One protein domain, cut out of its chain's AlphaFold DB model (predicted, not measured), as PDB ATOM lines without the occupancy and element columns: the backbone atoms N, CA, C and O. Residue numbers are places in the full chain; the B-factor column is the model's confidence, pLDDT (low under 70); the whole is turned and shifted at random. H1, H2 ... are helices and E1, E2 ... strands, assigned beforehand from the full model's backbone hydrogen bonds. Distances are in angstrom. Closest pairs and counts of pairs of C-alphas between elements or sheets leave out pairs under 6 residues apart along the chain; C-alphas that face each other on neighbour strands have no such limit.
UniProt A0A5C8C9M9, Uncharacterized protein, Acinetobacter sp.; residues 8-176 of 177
ATOM      1  N   GLY A   8      24.063  22.858 -36.226       55.16
ATOM      2  CA  GLY A   8      24.698  24.182 -36.181       55.16
ATOM      3  C   GLY A   8      23.994  25.210 -37.071       55.16
ATOM      4  O   GLY A   8      23.728  26.328 -36.636       55.16
ATOM      5  N   ALA A   9      23.603  24.809 -38.285       60.03
ATOM      6  CA  ALA A   9      23.000  25.706 -39.274       60.03
ATOM      7  C   ALA A   9      21.651  26.299 -38.824       60.03
ATOM      8  O   ALA A   9      21.368  27.470 -39.088       60.03
ATOM      9  N   LYS A  10      20.834  25.518 -38.103       60.75
ATOM     10  CA  LYS A  10      19.555  25.988 -37.550       60.75
ATOM     11  C   LYS A  10      19.764  27.006 -36.426       60.75
ATOM     12  O   LYS A  10      19.154  28.064 -36.441       60.75
ATOM     13  N   THR A  11      20.686  26.740 -35.504       63.03
ATOM     14  CA  THR A  11      20.979  27.655 -34.384       63.03
ATOM     15  C   THR A  11      21.476  29.022 -34.870       63.03
ATOM     16  O   THR A  11      21.000  30.051 -34.402       63.03
ATOM     17  N   VAL A  12      22.377  29.044 -35.862       69.44
ATOM     18  CA  VAL A  12      22.880  30.294 -36.470       69.44
ATOM     19  C   VAL A  12      21.758  31.075 -37.158       69.44
ATOM     20  O   VAL A  12      21.684  32.296 -37.056       69.44
ATOM     21  N   SER A  13      20.860  30.356 -37.827       73.38
ATOM     22  CA  SER A  13      19.695  30.917 -38.504       73.38
ATOM     23  C   SER A  13      18.746  31.637 -37.539       73.38
ATOM     24  O   SER A  13      18.401  32.791 -37.778       73.38
ATOM     25  N   TYR A  14      18.393  31.001 -36.421       75.06
ATOM     26  CA  TYR A  14      17.533  31.612 -35.401       75.06
ATOM     27  C   TYR A  14      18.177  32.828 -34.736       75.06
ATOM     28  O   TYR A  14      17.521  33.854 -34.573       75.06
ATOM     29  N   ALA A  15      19.469  32.743 -34.405       76.69
ATOM     30  CA  ALA A  15      20.201  33.861 -33.813       76.69
ATOM     31  C   ALA A  15      20.258  35.071 -34.760       76.69
ATOM     32  O   ALA A  15      20.132  36.212 -34.320       76.69
ATOM     33  N   TYR A  16      20.398  34.828 -36.066       83.00
ATOM     34  CA  TYR A  16      20.360  35.882 -37.077       83.00
ATOM     35  C   TYR A  16      18.986  36.557 -37.164       83.00
ATOM     36  O   TYR A  16      18.909  37.785 -37.198       83.00
ATOM     37  N   ASP A  17      17.900  35.781 -37.160       82.75
ATOM     38  CA  ASP A  17      16.543  36.338 -37.198       82.75
ATOM     39  C   ASP A  17      16.241  37.135 -35.925       82.75
ATOM     40  O   ASP A  17      15.751  38.262 -36.003       82.75
ATOM     41  N   ALA A  18      16.624  36.606 -34.760       82.19
ATOM     42  CA  ALA A  18      16.503  37.311 -33.491       82.19
ATOM     43  C   ALA A  18      17.298  38.630 -33.497       82.19
ATOM     44  O   ALA A  18      16.783  39.681 -33.121       82.19
ATOM     45  N   TYR A  19      18.529  38.618 -34.006       84.44
ATOM     46  CA  TYR A  19      19.324  39.835 -34.141       84.44
ATOM     47  C   TYR A  19      18.638  40.888 -35.024       84.44
ATOM     48  O   TYR A  19      18.603  42.062 -34.661       84.44
ATOM     49  N   ARG A  20      18.028  40.483 -36.146       85.88
ATOM     50  CA  ARG A  20      17.271  41.402 -37.015       85.88
ATOM     51  C   ARG A  20      16.048  41.999 -36.326       85.88
ATOM     52  O   ARG A  20      15.747  43.163 -36.567       85.88
ATOM     53  N   VAL A  21      15.366  41.226 -35.481       84.88
ATOM     54  CA  VAL A  21      14.251  41.731 -34.667       84.88
ATOM     55  C   VAL A  21      14.751  42.770 -33.658       84.88
ATOM     56  O   VAL A  21      14.154  43.830 -33.556       84.88
ATOM     57  N   LEU A  22      15.879  42.530 -32.979       83.31
ATOM     58  CA  LEU A  22      16.453  43.493 -32.021       83.31
ATOM     59  C   LEU A  22      16.957  44.794 -32.663       83.31
ATOM     60  O   LEU A  22      17.083  45.804 -31.977       83.31
ATOM     61  N   GLN A  23      17.289  44.771 -33.954       83.31
ATOM     62  CA  GLN A  23      17.694  45.968 -34.697       83.31
ATOM     63  C   GLN A  23      16.514  46.835 -35.150       83.31
ATOM     64  O   GLN A  23      16.731  47.973 -35.570       83.31
ATOM     65  N   GLN A  24      15.285  46.314 -35.110       77.12
ATOM     66  CA  GLN A  24      14.107  47.117 -35.408       77.12
ATOM     67  C   GLN A  24      13.938  48.155 -34.291       77.12
ATOM     68  O   GLN A  24      13.968  47.787 -33.114       77.12
ATOM     69  N   PRO A  25      13.795  49.451 -34.623       65.94
ATOM     70  CA  PRO A  25      13.513  50.451 -33.609       65.94
ATOM     71  C   PRO A  25      12.216  50.078 -32.897       65.94
ATOM     72  O   PRO A  25      11.279  49.582 -33.524       65.94
ATOM     73  N   ASP A  26      12.160  50.343 -31.593       61.91
ATOM     74  CA  ASP A  26      10.968  50.121 -30.777       61.91
ATOM     75  C   ASP A  26       9.924  51.208 -31.080       61.91
ATOM     76  O   ASP A  26       9.594  52.083 -30.281       61.91
ATOM     77  N   THR A  27       9.480  51.248 -32.330       55.38
ATOM     78  CA  THR A  27       8.387  52.093 -32.763       55.38
ATOM     79  C   THR A  27       7.128  51.347 -32.406       55.38
ATOM     80  O   THR A  27       6.805  50.424 -33.138       55.38
ATOM     81  N   THR A  28       6.461  51.726 -31.313       56.31
ATOM     82  CA  THR A  28       4.991  51.761 -31.220       56.31
ATOM     83  C   THR A  28       4.506  52.167 -29.829       56.31
ATOM     84  O   THR A  28       4.246  51.343 -28.953       56.31
ATOM     85  N   SER A  29       4.244  53.464 -29.646       56.44
ATOM     86  CA  SER A  29       3.129  53.822 -28.774       56.44
ATOM     87  C   SER A  29       1.846  53.301 -29.444       56.44
ATOM     88  O   SER A  29       1.679  53.445 -30.653       56.44
ATOM     89  N   ASN A  30       0.956  52.670 -28.673       71.62
ATOM     90  CA  ASN A  30      -0.373  52.211 -29.112       71.62
ATOM     91  C   ASN A  30      -0.480  50.861 -29.865       71.62
ATOM     92  O   ASN A  30      -1.509  50.613 -30.490       71.62
ATOM     93  N   THR A  31       0.510  49.964 -29.796       84.94
ATOM     94  CA  THR A  31       0.329  48.559 -30.233       84.94
ATOM     95  C   THR A  31      -0.194  47.661 -29.130       84.94
ATOM     96  O   THR A  31       0.053  47.900 -27.950       84.94
ATOM     97  N   ILE A  32      -0.845  46.577 -29.535       90.62
ATOM     98  CA  ILE A  32      -1.099  45.435 -28.668       90.62
ATOM     99  C   ILE A  32       0.110  44.505 -28.648       90.62
ATOM    100  O   ILE A  32       0.837  44.380 -29.641       90.62
ATOM    101  N   TYR A  33       0.310  43.848 -27.515       92.19
ATOM    102  CA  TYR A  33       1.276  42.773 -27.352       92.19
ATOM    103  C   TYR A  33       0.521  41.457 -27.242       92.19
ATOM    104  O   TYR A  33      -0.406  41.364 -26.438       92.19
ATOM    105  N   MET A  34       0.909  40.451 -28.022       94.69
ATOM    106  CA  MET A  34       0.306  39.128 -27.943       94.69
ATOM    107  C   MET A  34       1.358  38.034 -27.889       94.69
ATOM    108  O   MET A  34       2.155  37.890 -28.812       94.69
ATOM    109  N   SER A  35       1.318  37.229 -26.834       95.19
ATOM    110  CA  SER A  35       2.116  36.010 -26.715       95.19
ATOM    111  C   SER A  35       1.224  34.775 -26.724       95.19
ATOM    112  O   SER A  35      -0.006  34.865 -26.655       95.19
ATOM    113  N   CYS A  36       1.831  33.601 -26.843       94.88
ATOM    114  CA  CYS A  36       1.104  32.346 -26.768       94.88
ATOM    115  C   CYS A  36       1.877  31.329 -25.927       94.88
ATOM    116  O   CYS A  36       3.077  31.474 -25.706       94.88
ATOM    117  N   SER A  37       1.200  30.284 -25.454       93.62
ATOM    118  CA  SER A  37       1.864  29.173 -24.772       93.62
ATOM    119  C   SER A  37       1.117  27.845 -24.928       93.62
ATOM    120  O   SER A  37      -0.094  27.794 -25.144       93.62
ATOM    121  N   ALA A  38       1.864  26.746 -24.827       92.56
ATOM    122  CA  ALA A  38       1.355  25.383 -24.677       92.56
ATOM    123  C   ALA A  38       2.410  24.515 -23.978       92.56
ATOM    124  O   ALA A  38       3.471  25.004 -23.598       92.56
ATOM    125  N   GLY A  39       2.143  23.212 -23.848       89.06
ATOM    126  CA  GLY A  39       3.025  22.280 -23.141       89.06
ATOM    127  C   GLY A  39       4.483  22.247 -23.625       89.06
ATOM    128  O   GLY A  39       5.369  22.063 -22.797       89.06
ATOM    129  N   GLN A  40       4.755  22.421 -24.924       87.94
ATOM    130  CA  GLN A  40       6.118  22.601 -25.461       87.94
ATOM    131  C   GLN A  40       6.354  23.988 -26.066       87.94
ATOM    132  O   GLN A  40       7.491  24.449 -26.109       87.94
ATOM    133  N   GLY A  41       5.300  24.647 -26.545       89.38
ATOM    134  CA  GLY A  41       5.369  25.995 -27.095       89.38
ATOM    135  C   GLY A  41       4.345  26.230 -28.192       89.38
ATOM    136  O   GLY A  41       3.446  25.415 -28.410       89.38
ATOM    137  N   CYS A  42       4.488  27.348 -28.885       92.00
ATOM    138  CA  CYS A  42       3.591  27.762 -29.948       92.00
ATOM    139  C   CYS A  42       4.300  28.716 -30.910       92.00
ATOM    140  O   CYS A  42       5.282  29.358 -30.543       92.00
ATOM    141  N   ASP A  43       3.748  28.814 -32.112       91.94
ATOM    142  CA  ASP A  43       4.191  29.708 -33.169       91.94
ATOM    143  C   ASP A  43       2.996  30.506 -33.691       91.94
ATOM    144  O   ASP A  43       1.960  29.929 -34.040       91.94
ATOM    145  N   PHE A  44       3.154  31.822 -33.833       94.25
ATOM    146  CA  PHE A  44       2.279  32.600 -34.705       94.25
ATOM    147  C   PHE A  44       2.659  32.299 -36.152       94.25
ATOM    148  O   PHE A  44       3.800  32.489 -36.566       94.25
ATOM    149  N   VAL A  45       1.705  31.807 -36.933       94.12
ATOM    150  CA  VAL A  45       1.940  31.387 -38.320       94.12
ATOM    151  C   VAL A  45       1.572  32.505 -39.275       94.12
ATOM    152  O   VAL A  45       2.306  32.782 -40.222       94.12
ATOM    153  N   ARG A  46       0.446  33.171 -39.017       95.94
ATOM    154  CA  ARG A  46      -0.071  34.252 -39.852       95.94
ATOM    155  C   ARG A  46      -0.893  35.218 -39.016       95.94
ATOM    156  O   ARG A  46      -1.626  34.790 -38.125       95.94
ATOM    157  N   VAL A  47      -0.798  36.497 -39.348       96.31
ATOM    158  CA  VAL A  47      -1.734  37.525 -38.898       96.31
ATOM    159  C   VAL A  47      -2.257  38.247 -40.128       96.31
ATOM    160  O   VAL A  47      -1.467  38.781 -40.902       96.31
ATOM    161  N   ASP A  48      -3.572  38.219 -40.326       95.94
ATOM    162  CA  ASP A  48      -4.249  38.694 -41.535       95.94
ATOM    163  C   ASP A  48      -3.595  38.133 -42.812       95.94
ATOM    164  O   ASP A  48      -3.578  36.924 -43.023       95.94
ATOM    165  N   ASP A  49      -3.026  38.977 -43.669       94.81
ATOM    166  CA  ASP A  49      -2.332  38.590 -44.898       94.81
ATOM    167  C   ASP A  49      -0.820  38.356 -44.708       94.81
ATOM    168  O   ASP A  49      -0.120  38.001 -45.660       94.81
ATOM    169  N   VAL A  50      -0.291  38.541 -43.495       94.75
ATOM    170  CA  VAL A  50       1.145  38.466 -43.206       94.75
ATOM    171  C   VAL A  50       1.512  37.116 -42.617       94.75
ATOM    172  O   VAL A  50       1.174  36.804 -41.474       94.75
ATOM    173  N   ASN A  51       2.288  36.332 -43.363       95.25
ATOM    174  CA  ASN A  51       2.929  35.141 -42.816       95.25
ATOM    175  C   ASN A  51       4.007  35.560 -41.813       95.25
ATOM    176  O   ASN A  51       4.908  36.323 -42.154       95.25
ATOM    177  N   ILE A  52       3.925  35.049 -40.590       93.94
ATOM    178  CA  ILE A  52       4.863  35.344 -39.506       93.94
ATOM    179  C   ILE A  52       6.019  34.349 -39.531       93.94
ATOM    180  O   ILE A  52       7.177  34.755 -39.629       93.94
ATOM    181  N   ILE A  53       5.696  33.055 -39.521       90.12
ATOM    182  CA  ILE A  53       6.656  31.957 -39.616       90.12
ATOM    183  C   ILE A  53       6.374  31.157 -40.884       90.12
ATOM    184  O   ILE A  53       5.244  30.758 -41.159       90.12
ATOM    185  N   ASP A  54       7.423  30.908 -41.661       86.00
ATOM    186  CA  ASP A  54       7.359  30.032 -42.822       86.00
ATOM    187  C   ASP A  54       7.211  28.570 -42.374       86.00
ATOM    188  O   ASP A  54       8.039  28.040 -41.632       86.00
ATOM    189  N   ALA A  55       6.154  27.903 -42.840       73.19
ATOM    190  CA  ALA A  55       5.798  26.554 -42.401       73.19
ATOM    191  C   ALA A  55       6.824  25.472 -42.789       73.19
ATOM    192  O   ALA A  55       6.838  24.405 -42.180       73.19
ATOM    193  N   THR A  56       7.673  25.727 -43.790       77.81
ATOM    194  CA  THR A  56       8.665  24.759 -44.283       77.81
ATOM    195  C   THR A  56       9.987  24.910 -43.542       77.81
ATOM    196  O   THR A  56      10.608  23.935 -43.124       77.81
ATOM    197  N   THR A  57      10.438  26.151 -43.389       82.00
ATOM    198  CA  THR A  57      11.738  26.490 -42.803       82.00
ATOM    199  C   THR A  57      11.662  26.724 -41.298       82.00
ATOM    200  O   THR A  57      12.700  26.687 -40.638       82.00
ATOM    201  N   GLN A  58      10.457  26.934 -40.757       80.25
ATOM    202  CA  GLN A  58      10.197  27.353 -39.377       80.25
ATOM    203  C   GLN A  58      10.972  28.621 -38.998       80.25
ATOM    204  O   GLN A  58      11.481  28.742 -37.886       80.25
ATOM    205  N   ARG A  59      11.114  29.549 -39.948       85.75
ATOM    206  CA  ARG A  59      11.813  30.823 -39.754       85.75
ATOM    207  C   ARG A  59      10.859  31.992 -39.851       85.75
ATOM    208  O   ARG A  59       9.870  31.926 -40.580       85.75
ATOM    209  N   LEU A  60      11.211  33.079 -39.172       89.56
ATOM    210  CA  LEU A  60      10.512  34.345 -39.330       89.56
ATOM    211  C   LEU A  60      10.590  34.813 -40.781       89.56
ATOM    212  O   LEU A  60      11.655  34.796 -41.405       89.56
ATOM    213  N   THR A  61       9.467  35.275 -41.316       92.06
ATOM    214  CA  THR A  61       9.472  35.872 -42.645       92.06
ATOM    215  C   THR A  61      10.089  37.265 -42.596       92.06
ATOM    216  O   THR A  61       9.985  38.014 -41.621       92.06
ATOM    217  N   ARG A  62      10.709  37.654 -43.711       90.94
ATOM    218  CA  ARG A  62      11.231  39.010 -43.886       90.94
ATOM    219  C   ARG A  62      10.132  40.067 -43.727       90.94
ATOM    220  O   ARG A  62      10.387  41.084 -43.095       90.94
ATOM    221  N   GLN A  63       8.937  39.801 -44.257       92.44
ATOM    222  CA  GLN A  63       7.792  40.711 -44.198       92.44
ATOM    223  C   GLN A  63       7.369  40.994 -42.753       92.44
ATOM    224  O   GLN A  63       7.135  42.148 -42.409       92.44
ATOM    225  N   ALA A  64       7.301  39.965 -41.904       92.19
ATOM    226  CA  ALA A  64       6.903  40.126 -40.512       92.19
ATOM    227  C   ALA A  64       7.937  40.915 -39.694       92.19
ATOM    228  O   ALA A  64       7.563  41.790 -38.914       92.19
ATOM    229  N   ILE A  65       9.232  40.650 -39.923       90.06
ATOM    230  CA  ILE A  65      10.324  41.413 -39.303       90.06
ATOM    231  C   ILE A  65      10.258  42.875 -39.750       90.06
ATOM    232  O   ILE A  65      10.252  43.753 -38.906       90.06
ATOM    233  N   GLU A  66      10.185  43.148 -41.056       89.00
ATOM    234  CA  GLU A  66      10.223  44.517 -41.595       89.00
ATOM    235  C   GLU A  66       9.006  45.366 -41.211       89.00
ATOM    236  O   GLU A  66       9.131  46.585 -41.120       89.00
ATOM    237  N   ARG A  67       7.851  44.737 -40.964       89.31
ATOM    238  CA  ARG A  67       6.644  45.406 -40.455       89.31
ATOM    239  C   ARG A  67       6.665  45.633 -38.935       89.31
ATOM    240  O   ARG A  67       5.670  46.117 -38.405       89.31
ATOM    241  N   GLY A  68       7.739  45.265 -38.228       88.50
ATOM    242  CA  GLY A  68       7.839  45.425 -36.773       88.50
ATOM    243  C   GLY A  68       6.850  44.560 -35.986       88.50
ATOM    244  O   GLY A  68       6.540  44.857 -34.835       88.50
ATOM    245  N   MET A  69       6.330  43.487 -36.593       90.88
ATOM    246  CA  MET A  69       5.265  42.672 -35.998       90.88
ATOM    247  C   MET A  69       5.782  41.662 -34.979       90.88
ATOM    248  O   MET A  69       4.972  41.004 -34.339       90.88
ATOM    249  N   ILE A  70       7.097  41.489 -34.842       91.38
ATOM    250  CA  ILE A  70       7.699  40.423 -34.038       91.38
ATOM    251  C   ILE A  70       8.347  40.992 -32.788       91.38
ATOM    252  O   ILE A  70       9.127  41.940 -32.852       91.38
ATOM    253  N   ARG A  71       8.075  40.351 -31.656       88.56
ATOM    254  CA  ARG A  71       8.727  40.591 -30.374       88.56
ATOM    255  C   ARG A  71       9.435  39.310 -29.943       88.56
ATOM    256  O   ARG A  71       8.900  38.212 -30.074       88.56
ATOM    257  N   LEU A  72      10.664  39.449 -29.463       84.44
ATOM    258  CA  LEU A  72      11.423  38.331 -28.912       84.44
ATOM    259  C   LEU A  72      11.049  38.129 -27.449       84.44
ATOM    260  O   LEU A  72      11.235  39.043 -26.648       84.44
ATOM    261  N   GLU A  73      10.594  36.928 -27.098       77.94
ATOM    262  CA  GLU A  73      10.506  36.511 -25.702       77.94
ATOM    263  C   GLU A  73      11.748  35.692 -25.324       77.94
ATOM    264  O   GLU A  73      12.158  34.759 -26.021       77.94
ATOM    265  N   GLY A  74      12.376  36.049 -24.202       72.38
ATOM    266  CA  GLY A  74      13.573  35.372 -23.702       72.38
ATOM    267  C   GLY A  74      14.880  35.804 -24.380       72.38
ATOM    268  O   GLY A  74      15.047  36.948 -24.796       72.38
ATOM    269  N   THR A  75      15.863  34.897 -24.419       67.75
ATOM    270  CA  THR A  75      17.221  35.188 -24.925       67.75
ATOM    271  C   THR A  75      17.397  34.716 -26.364       67.75
ATOM    272  O   THR A  75      16.897  33.650 -26.710       67.75
ATOM    273  N   VAL A  76      18.205  35.436 -27.156       65.81
ATOM    274  CA  VAL A  76      18.516  35.137 -28.576       65.81
ATOM    275  C   VAL A  76      19.221  33.793 -28.831       65.81
ATOM    276  O   VAL A  76      19.440  33.403 -29.978       65.81
ATOM    277  N   PHE A  77      19.621  33.093 -27.767       59.25
ATOM    278  CA  PHE A  77      20.314  31.803 -27.823       59.25
ATOM    279  C   PHE A  77      19.417  30.627 -27.416       59.25
ATOM    280  O   PHE A  77      19.877  29.482 -27.404       59.25
ATOM    281  N   SER A  78      18.148  30.879 -27.077       57.84
ATOM    282  CA  SER A  78      17.204  29.812 -26.745       57.84
ATOM    283  C   SER A  78      16.929  28.951 -27.978       57.84
ATOM    284  O   SER A  78      16.675  29.451 -29.064       57.84
ATOM    285  N   LYS A  79      16.927  27.621 -27.849       53.53
ATOM    286  CA  LYS A  79      16.439  26.752 -28.941       53.53
ATOM    287  C   LYS A  79      14.909  26.768 -29.066       53.53
ATOM    288  O   LYS A  79      14.382  26.255 -30.045       53.53
ATOM    289  N   GLN A  80      14.224  27.346 -28.081       56.97
ATOM    290  CA  GLN A  80      12.774  27.474 -27.981       56.97
ATOM    291  C   GLN A  80      12.425  28.965 -27.931       56.97
ATOM    292  O   GLN A  80      11.988  29.469 -26.899       56.97
ATOM    293  N   HIS A  81      12.718  29.708 -28.999       57.09
ATOM    294  CA  HIS A  81      12.212  31.075 -29.091       57.09
ATOM    295  C   HIS A  81      10.698  30.999 -29.247       57.09
ATOM    296  O   HIS A  81      10.211  30.444 -30.229       57.09
ATOM    297  N   GLN A  82       9.977  31.541 -28.274       71.81
ATOM    298  CA  GLN A  82       8.591  31.924 -28.479       71.81
ATOM    299  C   GLN A  82       8.638  33.355 -29.002       71.81
ATOM    300  O   GLN A  82       9.224  34.251 -28.392       71.81
ATOM    301  N   TYR A  83       8.142  33.540 -30.217       86.88
ATOM    302  CA  TYR A  83       7.969  34.870 -30.771       86.88
ATOM    303  C   TYR A  83       6.598  35.361 -30.335       86.88
ATOM    304  O   TYR A  83       5.599  34.697 -30.597       86.88
ATOM    305  N   ALA A  84       6.550  36.519 -29.692       91.56
ATOM    306  CA  ALA A  84       5.313  37.263 -29.527       91.56
ATOM    307  C   ALA A  84       5.076  38.133 -30.766       91.56
ATOM    308  O   ALA A  84       6.003  38.430 -31.530       91.56
ATOM    309  N   VAL A  85       3.832  38.557 -30.971       93.06
ATOM    310  CA  VAL A  85       3.470  39.485 -32.041       93.06
ATOM    311  C   VAL A  85       3.012  40.829 -31.492       93.06
ATOM    312  O   VAL A  85       2.393  40.920 -30.433       93.06
ATOM    313  N   SER A  86       3.327  41.886 -32.234       91.81
ATOM    314  CA  SER A  86       2.848  43.238 -31.988       91.81
ATOM    315  C   SER A  86       1.926  43.659 -33.119       91.81
ATOM    316  O   SER A  86       2.328  43.649 -34.281       91.81
ATOM    317  N   LEU A  87       0.679  43.989 -32.782       91.44
ATOM    318  CA  LEU A  87      -0.356  44.341 -33.754       91.44
ATOM    319  C   LEU A  87      -0.903  45.733 -33.455       91.44
ATOM    320  O   LEU A  87      -0.850  46.214 -32.320       91.44
ATOM    321  N   VAL A  88      -1.467  46.376 -34.470       92.50
ATOM    322  CA  VAL A  88      -2.284  47.570 -34.246       92.50
ATOM    323  C   VAL A  88      -3.623  47.174 -33.601       92.50
ATOM    324  O   VAL A  88      -4.056  46.032 -33.734       92.50
ATOM    325  N   PRO A  89      -4.302  48.078 -32.881       94.94
ATOM    326  CA  PRO A  89      -5.652  47.822 -32.389       94.94
ATOM    327  C   PRO A  89      -6.622  47.657 -33.562       94.94
ATOM    328  O   PRO A  89      -6.621  48.467 -34.491       94.94
ATOM    329  N   GLY A  90      -7.481  46.641 -33.521       96.12
ATOM    330  CA  GLY A  90      -8.315  46.302 -34.670       96.12
ATOM    331  C   GLY A  90      -8.855  44.881 -34.634       96.12
ATOM    332  O   GLY A  90      -8.593  44.117 -33.709       96.12
ATOM    333  N   THR A  91      -9.657  44.536 -35.642       97.88
ATOM    334  CA  THR A  91     -10.074  43.144 -35.854       97.88
ATOM    335  C   THR A  91      -9.010  42.446 -36.675       97.88
ATOM    336  O   THR A  91      -8.747  42.882 -37.791       97.88
ATOM    337  N   HIS A  92      -8.442  41.380 -36.123       97.81
ATOM    338  CA  HIS A  92      -7.397  40.601 -36.775       97.81
ATOM    339  C   HIS A  92      -7.767  39.122 -36.789       97.81
ATOM    340  O   HIS A  92      -8.358  38.612 -35.828       97.81
ATOM    341  N   GLU A  93      -7.399  38.439 -37.869       97.94
ATOM    342  CA  GLU A  93      -7.336  36.982 -37.907       97.94
ATOM    343  C   GLU A  93      -5.916  36.541 -37.543       97.94
ATOM    344  O   GLU A  93      -4.950  36.908 -38.204       97.94
ATOM    345  N   VAL A  94      -5.786  35.715 -36.510       97.12
ATOM    346  CA  VAL A  94      -4.510  35.197 -36.019       97.12
ATOM    347  C   VAL A  94      -4.520  33.678 -36.139       97.12
ATOM    348  O   VAL A  94      -5.330  32.999 -35.506       97.12
ATOM    349  N   ALA A  95      -3.611  33.137 -36.945       96.56
ATOM    350  CA  ALA A  95      -3.383  31.705 -37.077       96.56
ATOM    351  C   ALA A  95      -2.153  31.298 -36.262       96.56
ATOM    352  O   ALA A  95      -1.076  31.882 -36.406       96.56
ATOM    353  N   MET A  96      -2.309  30.272 -35.433       94.44
ATOM    354  CA  MET A  96      -1.277  29.766 -34.536       94.44
ATOM    355  C   MET A  96      -1.127  28.254 -34.669       94.44
ATOM    356  O   MET A  96      -2.082  27.518 -34.933       94.44
ATOM    357  N   HIS A  97       0.093  27.797 -34.441       93.81
ATOM    358  CA  HIS A  97       0.435  26.401 -34.250       93.81
ATOM    359  C   HIS A  97       0.812  26.195 -32.789       93.81
ATOM    360  O   HIS A  97       1.737  26.828 -32.295       93.81
ATOM    361  N   PHE A  98       0.114  25.302 -32.101       92.94
ATOM    362  CA  PHE A  98       0.451  24.900 -30.743       92.94
ATOM    363  C   PHE A  98       1.128  23.533 -30.742       92.94
ATOM    364  O   PHE A  98       0.704  22.617 -31.445       92.94
ATOM    365  N   TYR A  99       2.140  23.377 -29.897       91.12
ATOM    366  CA  TYR A  99       2.858  22.127 -29.683       91.12
ATOM    367  C   TYR A  99       2.559  21.635 -28.262       91.12
ATOM    368  O   TYR A  99       3.284  21.956 -27.318       91.12
ATOM    369  N   PRO A 100       1.458  20.896 -28.038       87.38
ATOM    370  CA  PRO A 100       1.052  20.501 -26.692       87.38
ATOM    371  C   PRO A 100       1.987  19.466 -26.052       87.38
ATOM    372  O   PRO A 100       2.072  19.417 -24.829       87.38
ATOM    373  N   VAL A 101       2.659  18.623 -26.850       86.19
ATOM    374  CA  VAL A 101       3.498  17.516 -26.337       86.19
ATOM    375  C   VAL A 101       4.845  17.353 -27.040       86.19
ATOM    376  O   VAL A 101       5.802  16.945 -26.394       86.19
ATOM    377  N   SER A 102       4.950  17.662 -28.334       85.88
ATOM    378  CA  SER A 102       6.200  17.597 -29.103       85.88
ATOM    379  C   SER A 102       6.129  18.538 -30.306       85.88
ATOM    380  O   SER A 102       5.037  18.932 -30.715       85.88
ATOM    381  N   SER A 103       7.278  18.869 -30.900       81.69
ATOM    382  CA  SER A 103       7.359  19.707 -32.107       81.69
ATOM    383  C   SER A 103       6.736  19.065 -33.352       81.69
ATOM    384  O   SER A 103       6.378  19.766 -34.290       81.69
ATOM    385  N   GLU A 104       6.603  17.738 -33.377       83.25
ATOM    386  CA  GLU A 104       5.988  17.001 -34.490       83.25
ATOM    387  C   GLU A 104       4.458  16.981 -34.402       83.25
ATOM    388  O   GLU A 104       3.771  16.835 -35.412       83.25
ATOM    389  N   ARG A 105       3.908  17.132 -33.192       86.00
ATOM    390  CA  ARG A 105       2.466  17.125 -32.966       86.00
ATOM    391  C   ARG A 105       1.952  18.552 -32.877       86.00
ATOM    392  O   ARG A 105       1.931  19.136 -31.797       86.00
ATOM    393  N   VAL A 106       1.522  19.073 -34.021       89.12
ATOM    394  CA  VAL A 106       0.989  20.430 -34.139       89.12
ATOM    395  C   VAL A 106      -0.532  20.451 -34.020       89.12
ATOM    396  O   VAL A 106      -1.231  19.641 -34.627       89.12
ATOM    397  N   GLU A 107      -1.048  21.410 -33.265       92.00
ATOM    398  CA  GLU A 107      -2.466  21.739 -33.191       92.00
ATOM    399  C   GLU A 107      -2.674  23.113 -33.819       92.00
ATOM    400  O   GLU A 107      -2.150  24.119 -33.339       92.00
ATOM    401  N   LYS A 108      -3.412  23.149 -34.929       93.12
ATOM    402  CA  LYS A 108      -3.692  24.389 -35.654       93.12
ATOM    403  C   LYS A 108      -4.894  25.080 -35.036       93.12
ATOM    404  O   LYS A 108      -5.914  24.438 -34.787       93.12
ATOM    405  N   PHE A 109      -4.784  26.382 -34.825       94.62
ATOM    406  CA  PHE A 109      -5.854  27.177 -34.252       94.62
ATOM    407  C   PHE A 109      -5.933  28.541 -34.933       94.62
ATOM    408  O   PHE A 109      -4.909  29.163 -35.208       94.62
ATOM    409  N   HIS A 110      -7.153  28.994 -35.201       95.19
ATOM    410  CA  HIS A 110      -7.435  30.286 -35.817       95.19
ATOM    411  C   HIS A 110      -8.332  31.093 -34.890       95.19
ATOM    412  O   HIS A 110      -9.340  30.589 -34.396       95.19
ATOM    413  N   LEU A 111      -7.974  32.353 -34.680       95.94
ATOM    414  CA  LEU A 111      -8.700  33.284 -33.834       95.94
ATOM    415  C   LEU A 111      -9.022  34.541 -34.627       95.94
ATOM    416  O   LEU A 111      -8.117  35.219 -35.092       95.94
ATOM    417  N   ILE A 112     -10.301  34.895 -34.719       97.50
ATOM    418  CA  ILE A 112     -10.719  36.227 -35.168       97.50
ATOM    419  C   ILE A 112     -11.188  36.991 -33.941       97.50
ATOM    420  O   ILE A 112     -12.118  36.549 -33.260       97.50
ATOM    421  N   HIS A 113     -10.546  38.114 -33.632       97.81
ATOM    422  CA  HIS A 113     -10.891  38.927 -32.467       97.81
ATOM    423  C   HIS A 113     -10.603  40.411 -32.705       97.81
ATOM    424  O   HIS A 113      -9.735  40.768 -33.500       97.81
ATOM    425  N   LYS A 114     -11.353  41.275 -32.010       97.44
ATOM    426  CA  LYS A 114     -11.143  42.724 -32.004       97.44
ATOM    427  C   LYS A 114     -10.270  43.107 -30.812       97.44
ATOM    428  O   LYS A 114     -10.766  43.209 -29.696       97.44
ATOM    429  N   PHE A 115      -8.996  43.344 -31.077       96.44
ATOM    430  CA  PHE A 115      -7.991  43.697 -30.085       96.44
ATOM    431  C   PHE A 115      -8.011  45.191 -29.756       96.44
ATOM    432  O   PHE A 115      -8.182  46.041 -30.638       96.44
ATOM    433  N   LEU A 116      -7.822  45.509 -28.477       94.12
ATOM    434  CA  LEU A 116      -7.844  46.861 -27.931       94.12
ATOM    435  C   LEU A 116      -6.438  47.302 -27.522       94.12
ATOM    436  O   LEU A 116      -5.664  46.513 -26.991       94.12
ATOM    437  N   ALA A 117      -6.121  48.575 -27.757       90.50
ATOM    438  CA  ALA A 117      -4.827  49.148 -27.401       90.50
ATOM    439  C   ALA A 117      -4.563  49.114 -25.891       90.50
ATOM    440  O   ALA A 117      -5.500  49.197 -25.102       90.50
ATOM    441  N   GLY A 118      -3.287  49.083 -25.499       86.69
ATOM    442  CA  GLY A 118      -2.886  49.177 -24.089       86.69
ATOM    443  C   GLY A 118      -3.118  47.907 -23.270       86.69
ATOM    444  O   GLY A 118      -2.912  47.936 -22.062       86.69
ATOM    445  N   HIS A 119      -3.516  46.814 -23.922       91.00
ATOM    446  CA  HIS A 119      -3.732  45.516 -23.298       91.00
ATOM    447  C   HIS A 119      -2.705  44.487 -23.766       91.00
ATOM    448  O   HIS A 119      -2.249  44.506 -24.919       91.00
ATOM    449  N   HIS A 120      -2.389  43.557 -22.869       93.38
ATOM    450  CA  HIS A 120      -1.598  42.378 -23.179       93.38
ATOM    451  C   HIS A 120      -2.531  41.199 -23.418       93.38
ATOM    452  O   HIS A 120      -3.348  40.847 -22.569       93.38
ATOM    453  N   TYR A 121      -2.398  40.574 -24.581       97.12
ATOM    454  CA  TYR A 121      -3.139  39.374 -24.928       97.12
ATOM    455  C   TYR A 121      -2.245  38.147 -24.781       97.12
ATOM    456  O   TYR A 121      -1.075  38.159 -25.163       97.12
ATOM    457  N   HIS A 122      -2.799  37.064 -24.252       97.25
ATOM    458  CA  HIS A 122      -2.093  35.792 -24.163       97.25
ATOM    459  C   HIS A 122      -2.994  34.662 -24.636       97.25
ATOM    460  O   HIS A 122      -4.113  34.522 -24.150       97.25
ATOM    461  N   VAL A 123      -2.521  33.852 -25.582       97.44
ATOM    462  CA  VAL A 123      -3.272  32.689 -26.063       97.44
ATOM    463  C   VAL A 123      -2.654  31.412 -25.514       97.44
ATOM    464  O   VAL A 123      -1.566  31.013 -25.924       97.44
ATOM    465  N   VAL A 124      -3.350  30.748 -24.597       96.81
ATOM    466  CA  VAL A 124      -2.835  29.560 -23.908       96.81
ATOM    467  C   VAL A 124      -3.608  28.313 -24.301       96.81
ATOM    468  O   VAL A 124      -4.828  28.259 -24.164       96.81
ATOM    469  N   MET A 125      -2.891  27.280 -24.741       95.62
ATOM    470  CA  MET A 125      -3.446  25.946 -24.945       95.62
ATOM    471  C   MET A 125      -3.112  25.030 -23.768       95.62
ATOM    472  O   MET A 125      -1.951  24.849 -23.401       95.62
ATOM    473  N   TYR A 126      -4.128  24.365 -23.225       94.00
ATOM    474  CA  TYR A 126      -3.978  23.446 -22.103       94.00
ATOM    475  C   TYR A 126      -4.979  22.290 -22.172       94.00
ATOM    476  O   TYR A 126      -6.022  22.366 -22.818       94.00
ATOM    477  N   ARG A 127      -4.673  21.185 -21.483       90.00
ATOM    478  CA  ARG A 127      -5.663  20.127 -21.242       90.00
ATOM    479  C   ARG A 127      -6.452  20.451 -19.986       90.00
ATOM    480  O   ARG A 127      -5.873  20.543 -18.903       90.00
ATOM    481  N   GLN A 128      -7.763  20.591 -20.118       86.81
ATOM    482  CA  GLN A 128      -8.639  20.756 -18.973       86.81
ATOM    483  C   GLN A 128      -8.709  19.433 -18.213       86.81
ATOM    484  O   GLN A 128      -9.103  18.407 -18.761       86.81
ATOM    485  N   LYS A 129      -8.319  19.437 -16.937       77.44
ATOM    486  CA  LYS A 129      -8.466  18.253 -16.088       77.44
ATOM    487  C   LYS A 129      -9.951  18.036 -15.808       77.44
ATOM    488  O   LYS A 129     -10.578  18.850 -15.138       77.44
ATOM    489  N   THR A 130     -10.510  16.937 -16.291       65.25
ATOM    490  CA  THR A 130     -11.836  16.482 -15.876       65.25
ATOM    491  C   THR A 130     -11.709  15.797 -14.521       65.25
ATOM    492  O   THR A 130     -11.250  14.661 -14.434       65.25
ATOM    493  N   ALA A 131     -12.096  16.485 -13.447       58.03
ATOM    494  CA  ALA A 131     -12.322  15.838 -12.157       58.03
ATOM    495  C   ALA A 131     -13.607  15.001 -12.269       58.03
ATOM    496  O   ALA A 131     -14.708  15.494 -12.042       58.03
ATOM    497  N   SER A 132     -13.483  13.755 -12.724       56.28
ATOM    498  CA  SER A 132     -14.608  12.830 -12.840       56.28
ATOM    499  C   SER A 132     -14.613  11.876 -11.647       56.28
ATOM    500  O   SER A 132     -13.726  11.034 -11.522       56.28
ATOM    501  N   ASN A 133     -15.630  11.979 -10.786       52.12
ATOM    502  CA  ASN A 133     -15.962  10.964  -9.779       52.12
ATOM    503  C   ASN A 133     -16.714   9.797 -10.452       52.12
ATOM    504  O   ASN A 133     -17.896   9.580 -10.194       52.12
ATOM    505  N   GLY A 134     -16.061   9.103 -11.388       58.28
ATOM    506  CA  GLY A 134     -16.684   8.085 -12.239       58.28
ATOM    507  C   GLY A 134     -15.847   6.815 -12.410       58.28
ATOM    508  O   GLY A 134     -14.745   6.702 -11.883       58.28
ATOM    509  N   SER A 135     -16.398   5.849 -13.157       63.00
ATOM    510  CA  SER A 135     -15.754   4.571 -13.519       63.00
ATOM    511  C   SER A 135     -14.303   4.756 -13.993       63.00
ATOM    512  O   SER A 135     -14.012   5.718 -14.703       63.00
ATOM    513  N   LEU A 136     -13.408   3.812 -13.664       60.19
ATOM    514  CA  LEU A 136     -11.975   3.826 -14.028       60.19
ATOM    515  C   LEU A 136     -11.722   4.108 -15.522       60.19
ATOM    516  O   LEU A 136     -10.725   4.738 -15.866       60.19
ATOM    517  N   LEU A 137     -12.643   3.698 -16.400       59.72
ATOM    518  CA  LEU A 137     -12.575   3.970 -17.841       59.72
ATOM    519  C   LEU A 137     -12.746   5.463 -18.177       59.72
ATOM    520  O   LEU A 137     -12.071   5.963 -19.071       59.72
ATOM    521  N   ASN A 138     -13.585   6.194 -17.436       57.44
ATOM    522  CA  ASN A 138     -13.782   7.639 -17.618       57.44
ATOM    523  C   ASN A 138     -12.633   8.458 -17.016       57.44
ATOM    524  O   ASN A 138     -12.308   9.525 -17.525       57.44
ATOM    525  N   VAL A 139     -11.989   7.953 -15.959       62.03
ATOM    526  CA  VAL A 139     -10.810   8.587 -15.341       62.03
ATOM    527  C   VAL A 139      -9.570   8.468 -16.238       62.03
ATOM    528  O   VAL A 139      -8.685   9.318 -16.191       62.03
ATOM    529  N   ALA A 140      -9.517   7.437 -17.087       64.06
ATOM    530  CA  ALA A 140      -8.428   7.221 -18.037       64.06
ATOM    531  C   ALA A 140      -8.551   8.048 -19.332       64.06
ATOM    532  O   ALA A 140      -7.589   8.114 -20.102       64.06
ATOM    533  N   MET A 141      -9.703   8.677 -19.598       66.75
ATOM    534  CA  MET A 141      -9.870   9.503 -20.795       66.75
ATOM    535  C   MET A 141      -9.099  10.824 -20.657       66.75
ATOM    536  O   MET A 141      -9.252  11.525 -19.653       66.75
ATOM    537  N   PRO A 142      -8.283  11.210 -21.658       73.94
ATOM    538  CA  PRO A 142      -7.654  12.519 -21.673       73.94
ATOM    539  C   PRO A 142      -8.720  13.612 -21.620       73.94
ATOM    540  O   PRO A 142      -9.674  13.595 -22.396       73.94
ATOM    541  N   GLY A 143      -8.521  14.597 -20.748       81.31
ATOM    542  CA  GLY A 143      -9.382  15.772 -20.710       81.31
ATOM    543  C   GLY A 143      -9.395  16.545 -22.036       81.31
ATOM    544  O   GLY A 143      -8.490  16.396 -22.875       81.31
ATOM    545  N   SER A 144     -10.422  17.387 -22.207       87.62
ATOM    546  CA  SER A 144     -10.581  18.258 -23.375       87.62
ATOM    547  C   SER A 144      -9.349  19.138 -23.573       87.62
ATOM    548  O   SER A 144      -8.704  19.583 -22.621       87.62
ATOM    549  N   LEU A 145      -9.001  19.372 -24.835       90.94
ATOM    550  CA  LEU A 145      -7.970  20.336 -25.186       90.94
ATOM    551  C   LEU A 145      -8.646  21.694 -25.334       90.94
ATOM    552  O   LEU A 145      -9.546  21.827 -26.159       90.94
ATOM    553  N   CYS A 146      -8.236  22.670 -24.538       94.81
ATOM    554  CA  CYS A 146      -8.806  24.005 -24.547       94.81
ATOM    555  C   CYS A 146      -7.759  25.047 -24.937       94.81
ATOM    556  O   CYS A 146      -6.564  24.854 -24.710       94.81
ATOM    557  N   VAL A 147      -8.231  26.136 -25.532       97.12
ATOM    558  CA  VAL A 147      -7.473  27.338 -25.854       97.12
ATOM    559  C   VAL A 147      -8.209  28.517 -25.243       97.12
ATOM    560  O   VAL A 147      -9.374  28.743 -25.575       97.12
ATOM    561  N   ASP A 148      -7.534  29.266 -24.380       97.88
ATOM    562  CA  ASP A 148      -8.058  30.515 -23.837       97.88
ATOM    563  C   ASP A 148      -7.358  31.702 -24.497       97.88
ATOM    564  O   ASP A 148      -6.135  31.716 -24.637       97.88
ATOM    565  N   LEU A 149      -8.145  32.709 -24.872       98.38
ATOM    566  CA  LEU A 149      -7.666  34.061 -25.117       98.38
ATOM    567  C   LEU A 149      -7.788  34.841 -23.811       98.38
ATOM    568  O   LEU A 149      -8.902  35.126 -23.360       98.38
ATOM    569  N   LEU A 150      -6.650  35.197 -23.234       98.25
ATOM    570  CA  LEU A 150      -6.552  36.049 -22.060       98.25
ATOM    571  C   LEU A 150      -6.295  37.496 -22.487       98.25
ATOM    572  O   LEU A 150      -5.558  37.735 -23.444       98.25
ATOM    573  N   GLN A 151      -6.866  38.440 -21.749       96.81
ATOM    574  CA  GLN A 151      -6.508  39.853 -21.776       96.81
ATOM    575  C   GLN A 151      -6.145  40.260 -20.353       96.81
ATOM    576  O   GLN A 151      -6.981  40.142 -19.461       96.81
ATOM    577  N   ASP A 152      -4.904  40.695 -20.150       95.06
ATOM    578  CA  ASP A 152      -4.362  41.044 -18.831       95.06
ATOM    579  C   ASP A 152      -4.642  39.934 -17.791       95.06
ATOM    580  O   ASP A 152      -5.196  40.171 -16.721       95.06
ATOM    581  N   ASP A 153      -4.325  38.691 -18.177       94.38
ATOM    582  CA  ASP A 153      -4.535  37.448 -17.415       94.38
ATOM    583  C   ASP A 153      -6.000  37.042 -17.150       94.38
ATOM    584  O   ASP A 153      -6.264  36.021 -16.510       94.38
ATOM    585  N   ILE A 154      -6.975  37.773 -17.696       96.56
ATOM    586  CA  ILE A 154      -8.401  37.447 -17.591       96.56
ATOM    587  C   ILE A 154      -8.864  36.726 -18.856       96.56
ATOM    588  O   ILE A 154      -8.734  37.244 -19.964       96.56
ATOM    589  N   ALA A 155      -9.457  35.540 -18.702       96.88
ATOM    590  CA  ALA A 155     -10.008  34.788 -19.825       96.88
ATOM    591  C   ALA A 155     -11.211  35.513 -20.449       96.88
ATOM    592  O   ALA A 155     -12.252  35.665 -19.812       96.88
ATOM    593  N   LEU A 156     -11.067  35.929 -21.710       96.88
ATOM    594  CA  LEU A 156     -12.124  36.570 -22.496       96.88
ATOM    595  C   LEU A 156     -12.907  35.576 -23.346       96.88
ATOM    596  O   LEU A 156     -14.116  35.711 -23.515       96.88
ATOM    597  N   ARG A 157     -12.198  34.617 -23.949       97.75
ATOM    598  CA  ARG A 157     -12.776  33.599 -24.835       97.75
ATOM    599  C   ARG A 157     -12.114  32.263 -24.558       97.75
ATOM    600  O   ARG A 157     -10.902  32.212 -24.375       97.75
ATOM    601  N   ARG A 158     -12.910  31.201 -24.547       97.31
ATOM    602  CA  ARG A 158     -12.453  29.830 -24.329       97.31
ATOM    603  C   ARG A 158     -12.965  28.965 -25.453       97.31
ATOM    604  O   ARG A 158     -14.148  28.997 -25.759       97.31
ATOM    605  N   PHE A 159     -12.101  28.143 -26.018       96.12
ATOM    606  CA  PHE A 159     -12.453  27.191 -27.059       96.12
ATOM    607  C   PHE A 159     -12.001  25.821 -26.617       96.12
ATOM    608  O   PHE A 159     -10.824  25.636 -26.339       96.12
ATOM    609  N   CYS A 160     -12.902  24.852 -26.564       93.06
ATOM    610  CA  CYS A 160     -12.556  23.504 -26.145       93.06
ATOM    611  C   CYS A 160     -12.915  22.501 -27.230       93.06
ATOM    612  O   CYS A 160     -13.961  22.585 -27.872       93.06
ATOM    613  N   ARG A 161     -12.029  21.526 -27.398       88.88
ATOM    614  CA  ARG A 161     -12.224  20.351 -28.228       88.88
ATOM    615  C   ARG A 161     -12.284  19.120 -27.322       88.88
ATOM    616  O   ARG A 161     -11.282  18.811 -26.662       88.88
ATOM    617  N   PRO A 162     -13.425  18.414 -27.258       80.94
ATOM    618  CA  PRO A 162     -13.520  17.184 -26.490       80.94
ATOM    619  C   PRO A 162     -12.644  16.092 -27.111       80.94
ATOM    620  O   PRO A 162     -12.343  16.097 -28.307       80.94
ATOM    621  N   PHE A 163     -12.221  15.144 -26.280       72.69
ATOM    622  CA  PHE A 163     -11.589  13.929 -26.767       72.69
ATOM    623  C   PHE A 163     -12.678  12.978 -27.279       72.69
ATOM    624  O   PHE A 163     -13.502  12.518 -26.494       72.69
ATOM    625  N   ASP A 164     -12.691  12.706 -28.585       67.81
ATOM    626  CA  ASP A 164     -13.594  11.732 -29.206       67.81
ATOM    627  C   ASP A 164     -12.789  10.515 -29.688       67.81
ATOM    628  O   ASP A 164     -11.882  10.639 -30.517       67.81
ATOM    629  N   VAL A 165     -13.122   9.347 -29.128       61.28
ATOM    630  CA  VAL A 165     -12.499   8.046 -29.415       61.28
ATOM    631  C   VAL A 165     -12.985   7.407 -30.718       61.28
ATOM    632  O   VAL A 165     -12.296   6.539 -31.245       61.28
ATOM    633  N   MET A 166     -14.147   7.814 -31.234       56.59
ATOM    634  CA  MET A 166     -14.781   7.226 -32.419       56.59
ATOM    635  C   MET A 166     -14.416   7.969 -33.703       56.59
ATOM    636  O   MET A 166     -14.229   7.337 -34.739       56.59
ATOM    637  N   THR A 167     -14.320   9.300 -33.647       58.47
ATOM    638  CA  THR A 167     -14.079  10.142 -34.835       58.47
ATOM    639  C   THR A 167     -12.632  10.611 -34.967       58.47
ATOM    640  O   THR A 167     -12.206  10.950 -36.067       58.47
ATOM    641  N   GLY A 168     -11.857  10.581 -33.875       54.81
ATOM    642  CA  GLY A 168     -10.487  11.080 -33.852       54.81
ATOM    643  C   GLY A 168     -10.436  12.608 -33.926       54.81
ATOM    644  O   GLY A 168     -10.223  13.162 -34.992       54.81
ATOM    645  N   LEU A 169     -10.545  13.263 -32.761       63.34
ATOM    646  CA  LEU A 169     -10.397  14.717 -32.535       63.34
ATOM    647  C   LEU A 169     -11.419  15.598 -33.294       63.34
ATOM    648  O   LEU A 169     -11.285  15.839 -34.485       63.34
ATOM    649  N   GLY A 170     -12.395  16.162 -32.568       68.75
ATOM    650  CA  GLY A 170     -13.381  17.106 -33.125       68.75
ATOM    651  C   GLY A 170     -12.821  18.492 -33.498       68.75
ATOM    652  O   GLY A 170     -11.614  18.706 -33.566       68.75
ATOM    653  N   GLU A 171     -13.691  19.477 -33.708       81.81
ATOM    654  CA  GLU A 171     -13.286  20.883 -33.873       81.81
ATOM    655  C   GLU A 171     -13.259  21.622 -32.523       81.81
ATOM    656  O   GLU A 171     -13.836  21.172 -31.530       81.81
ATOM    657  N   PHE A 172     -12.555  22.756 -32.466       89.81
ATOM    658  CA  PHE A 172     -12.611  23.651 -31.311       89.81
ATOM    659  C   PHE A 172     -13.941  24.404 -31.302       89.81
ATOM    660  O   PHE A 172     -14.258  25.111 -32.253       89.81
ATOM    661  N   VAL A 173     -14.689  24.293 -30.204       92.00
ATOM    662  CA  VAL A 173     -15.976  24.977 -30.031       92.00
ATOM    663  C   VAL A 173     -15.857  26.018 -28.928       92.00
ATOM    664  O   VAL A 173     -15.394  25.708 -27.826       92.00
ATOM    665  N   GLU A 174     -16.291  27.245 -29.217       94.25
ATOM    666  CA  GLU A 174     -16.328  28.329 -28.234       94.25
ATOM    667  C   GLU A 174     -17.260  27.973 -27.069       94.25
ATOM    668  O   GLU A 174     -18.387  27.515 -27.256       94.25
ATOM    669  N   GLN A 175     -16.761  28.157 -25.854       92.31
ATOM    670  CA  GLN A 175     -17.461  27.917 -24.604       92.31
ATOM    671  C   GLN A 175     -17.815  29.253 -23.965       92.31
ATOM    672  O   GLN A 175     -17.059  30.223 -24.043       92.31
ATOM    673  N   LYS A 176     -18.947  29.278 -23.267       90.12
ATOM    674  CA  LYS A 176     -19.291  30.401 -22.401       90.12
ATOM    675  C   LYS A 176     -18.399  30.373 -21.156       90.12
ATOM    676  O   LYS A 176     -18.205  29.306 -20.571       90.12
TER     677      LYS A 176
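Overview. This is residues 8 to 176 of the 177 residues of an uncharacterized protein of Acinetobacter sp. (UniProt A0A5C8C9M9). Two strongly twisted sheets lie partly face to face as a sandwich, a wide one of seven strands and a smaller one of E2, E5 and E6. H1 and H2 lie by the wide sheet's E3 edge, and the stretch between E7 and E8 reaches away as an arm with H3 near its tip. The printed part has 169 residues with three named helices and ten named strands, in the order H1 E1 E2 H2 E3 E4 E5 E6 E7 H3 E8 E9 E10. The wide sheet, E3 E4 E1 E7 E8 E9 E10, is mixed, the order E2 E5 E6 is antiparallel, and the class is mixed, helices and strands. The whole is compact, with a radius of gyration of the C-alphas of 17.4 A and spans of 57 by 40 by 25 A.

Along the chain. H1, residues 8 to 22, begins at C-alpha 8 (24.698, 24.182, -36.181) and is 21.4 A long. E1 is residues 32 to 37, E2 41 to 47, H2 62 to 66, E3 70 to 73 and E4 82 to 87. E5, residues 90 to 99, is 27.1 A long; E6, 107 to 115, is 22.9 A and bends by 54 degrees at residue 112. E7, 120 to 127, is 22.7 A; H3 is 136 to 139 and E8 145 to 151. E9, 154 to 161, bends by 59 degrees at residue 157; E10, 173 to 175, ends at C-alpha 175 (-17.461, 27.917, -24.604).

Arrangement. In the wide sheet the hairpin E3 and E4 is antiparallel, with N 71 and O 84 at 2.8 A, and E4 is antiparallel to E1, with N 34 and O 85 at 2.9 A. E1 and E7 are parallel, with N 121 and O 33 at 2.8 A. E7 and E8 are antiparallel, with N 148 and O 124 at 2.9 A. E8, E9 and E10 form a meander, each strand the antiparallel neighbour of the one before, with N 147 and O 159 at 2.8 A and N 175 and O 158 at 2.7 A. In the other sheet N 43 and O 97 of E2 and E5 are 2.8 A apart, and N 94 and O 111 of the hairpin E5 and E6 2.8 A. The sheets form a sandwich, two sheets face to face, their best planes 11 degrees apart; the closest C-alphas of E2 and E4 are those of Cys 42 and Gln 82, 6.7 A apart. H1 only grazes the wide sheet with residues 17 to 22; H1 and H2 are close but not clearly touching, the closest C-alphas being those of Val 21 and Ile 65, 6.1 A apart. H3 is on neither sheet. In H1 and H2 every O i to N i+4 pair is within hydrogen-bond range; H3 is too short for such a pair.

Size, cuts and confidence. The C-alphas farthest apart, of Pro 25 and Ser 135, are 58.0 A apart. The printed part has no cut; the links E2 to H2 and E9 to E10 are long. The model's mean pLDDT over the printed part is 83.7, with residues 8 to 12, 25 to 29, 75 to 81, 130 to 141 and 164 to 170 under 70.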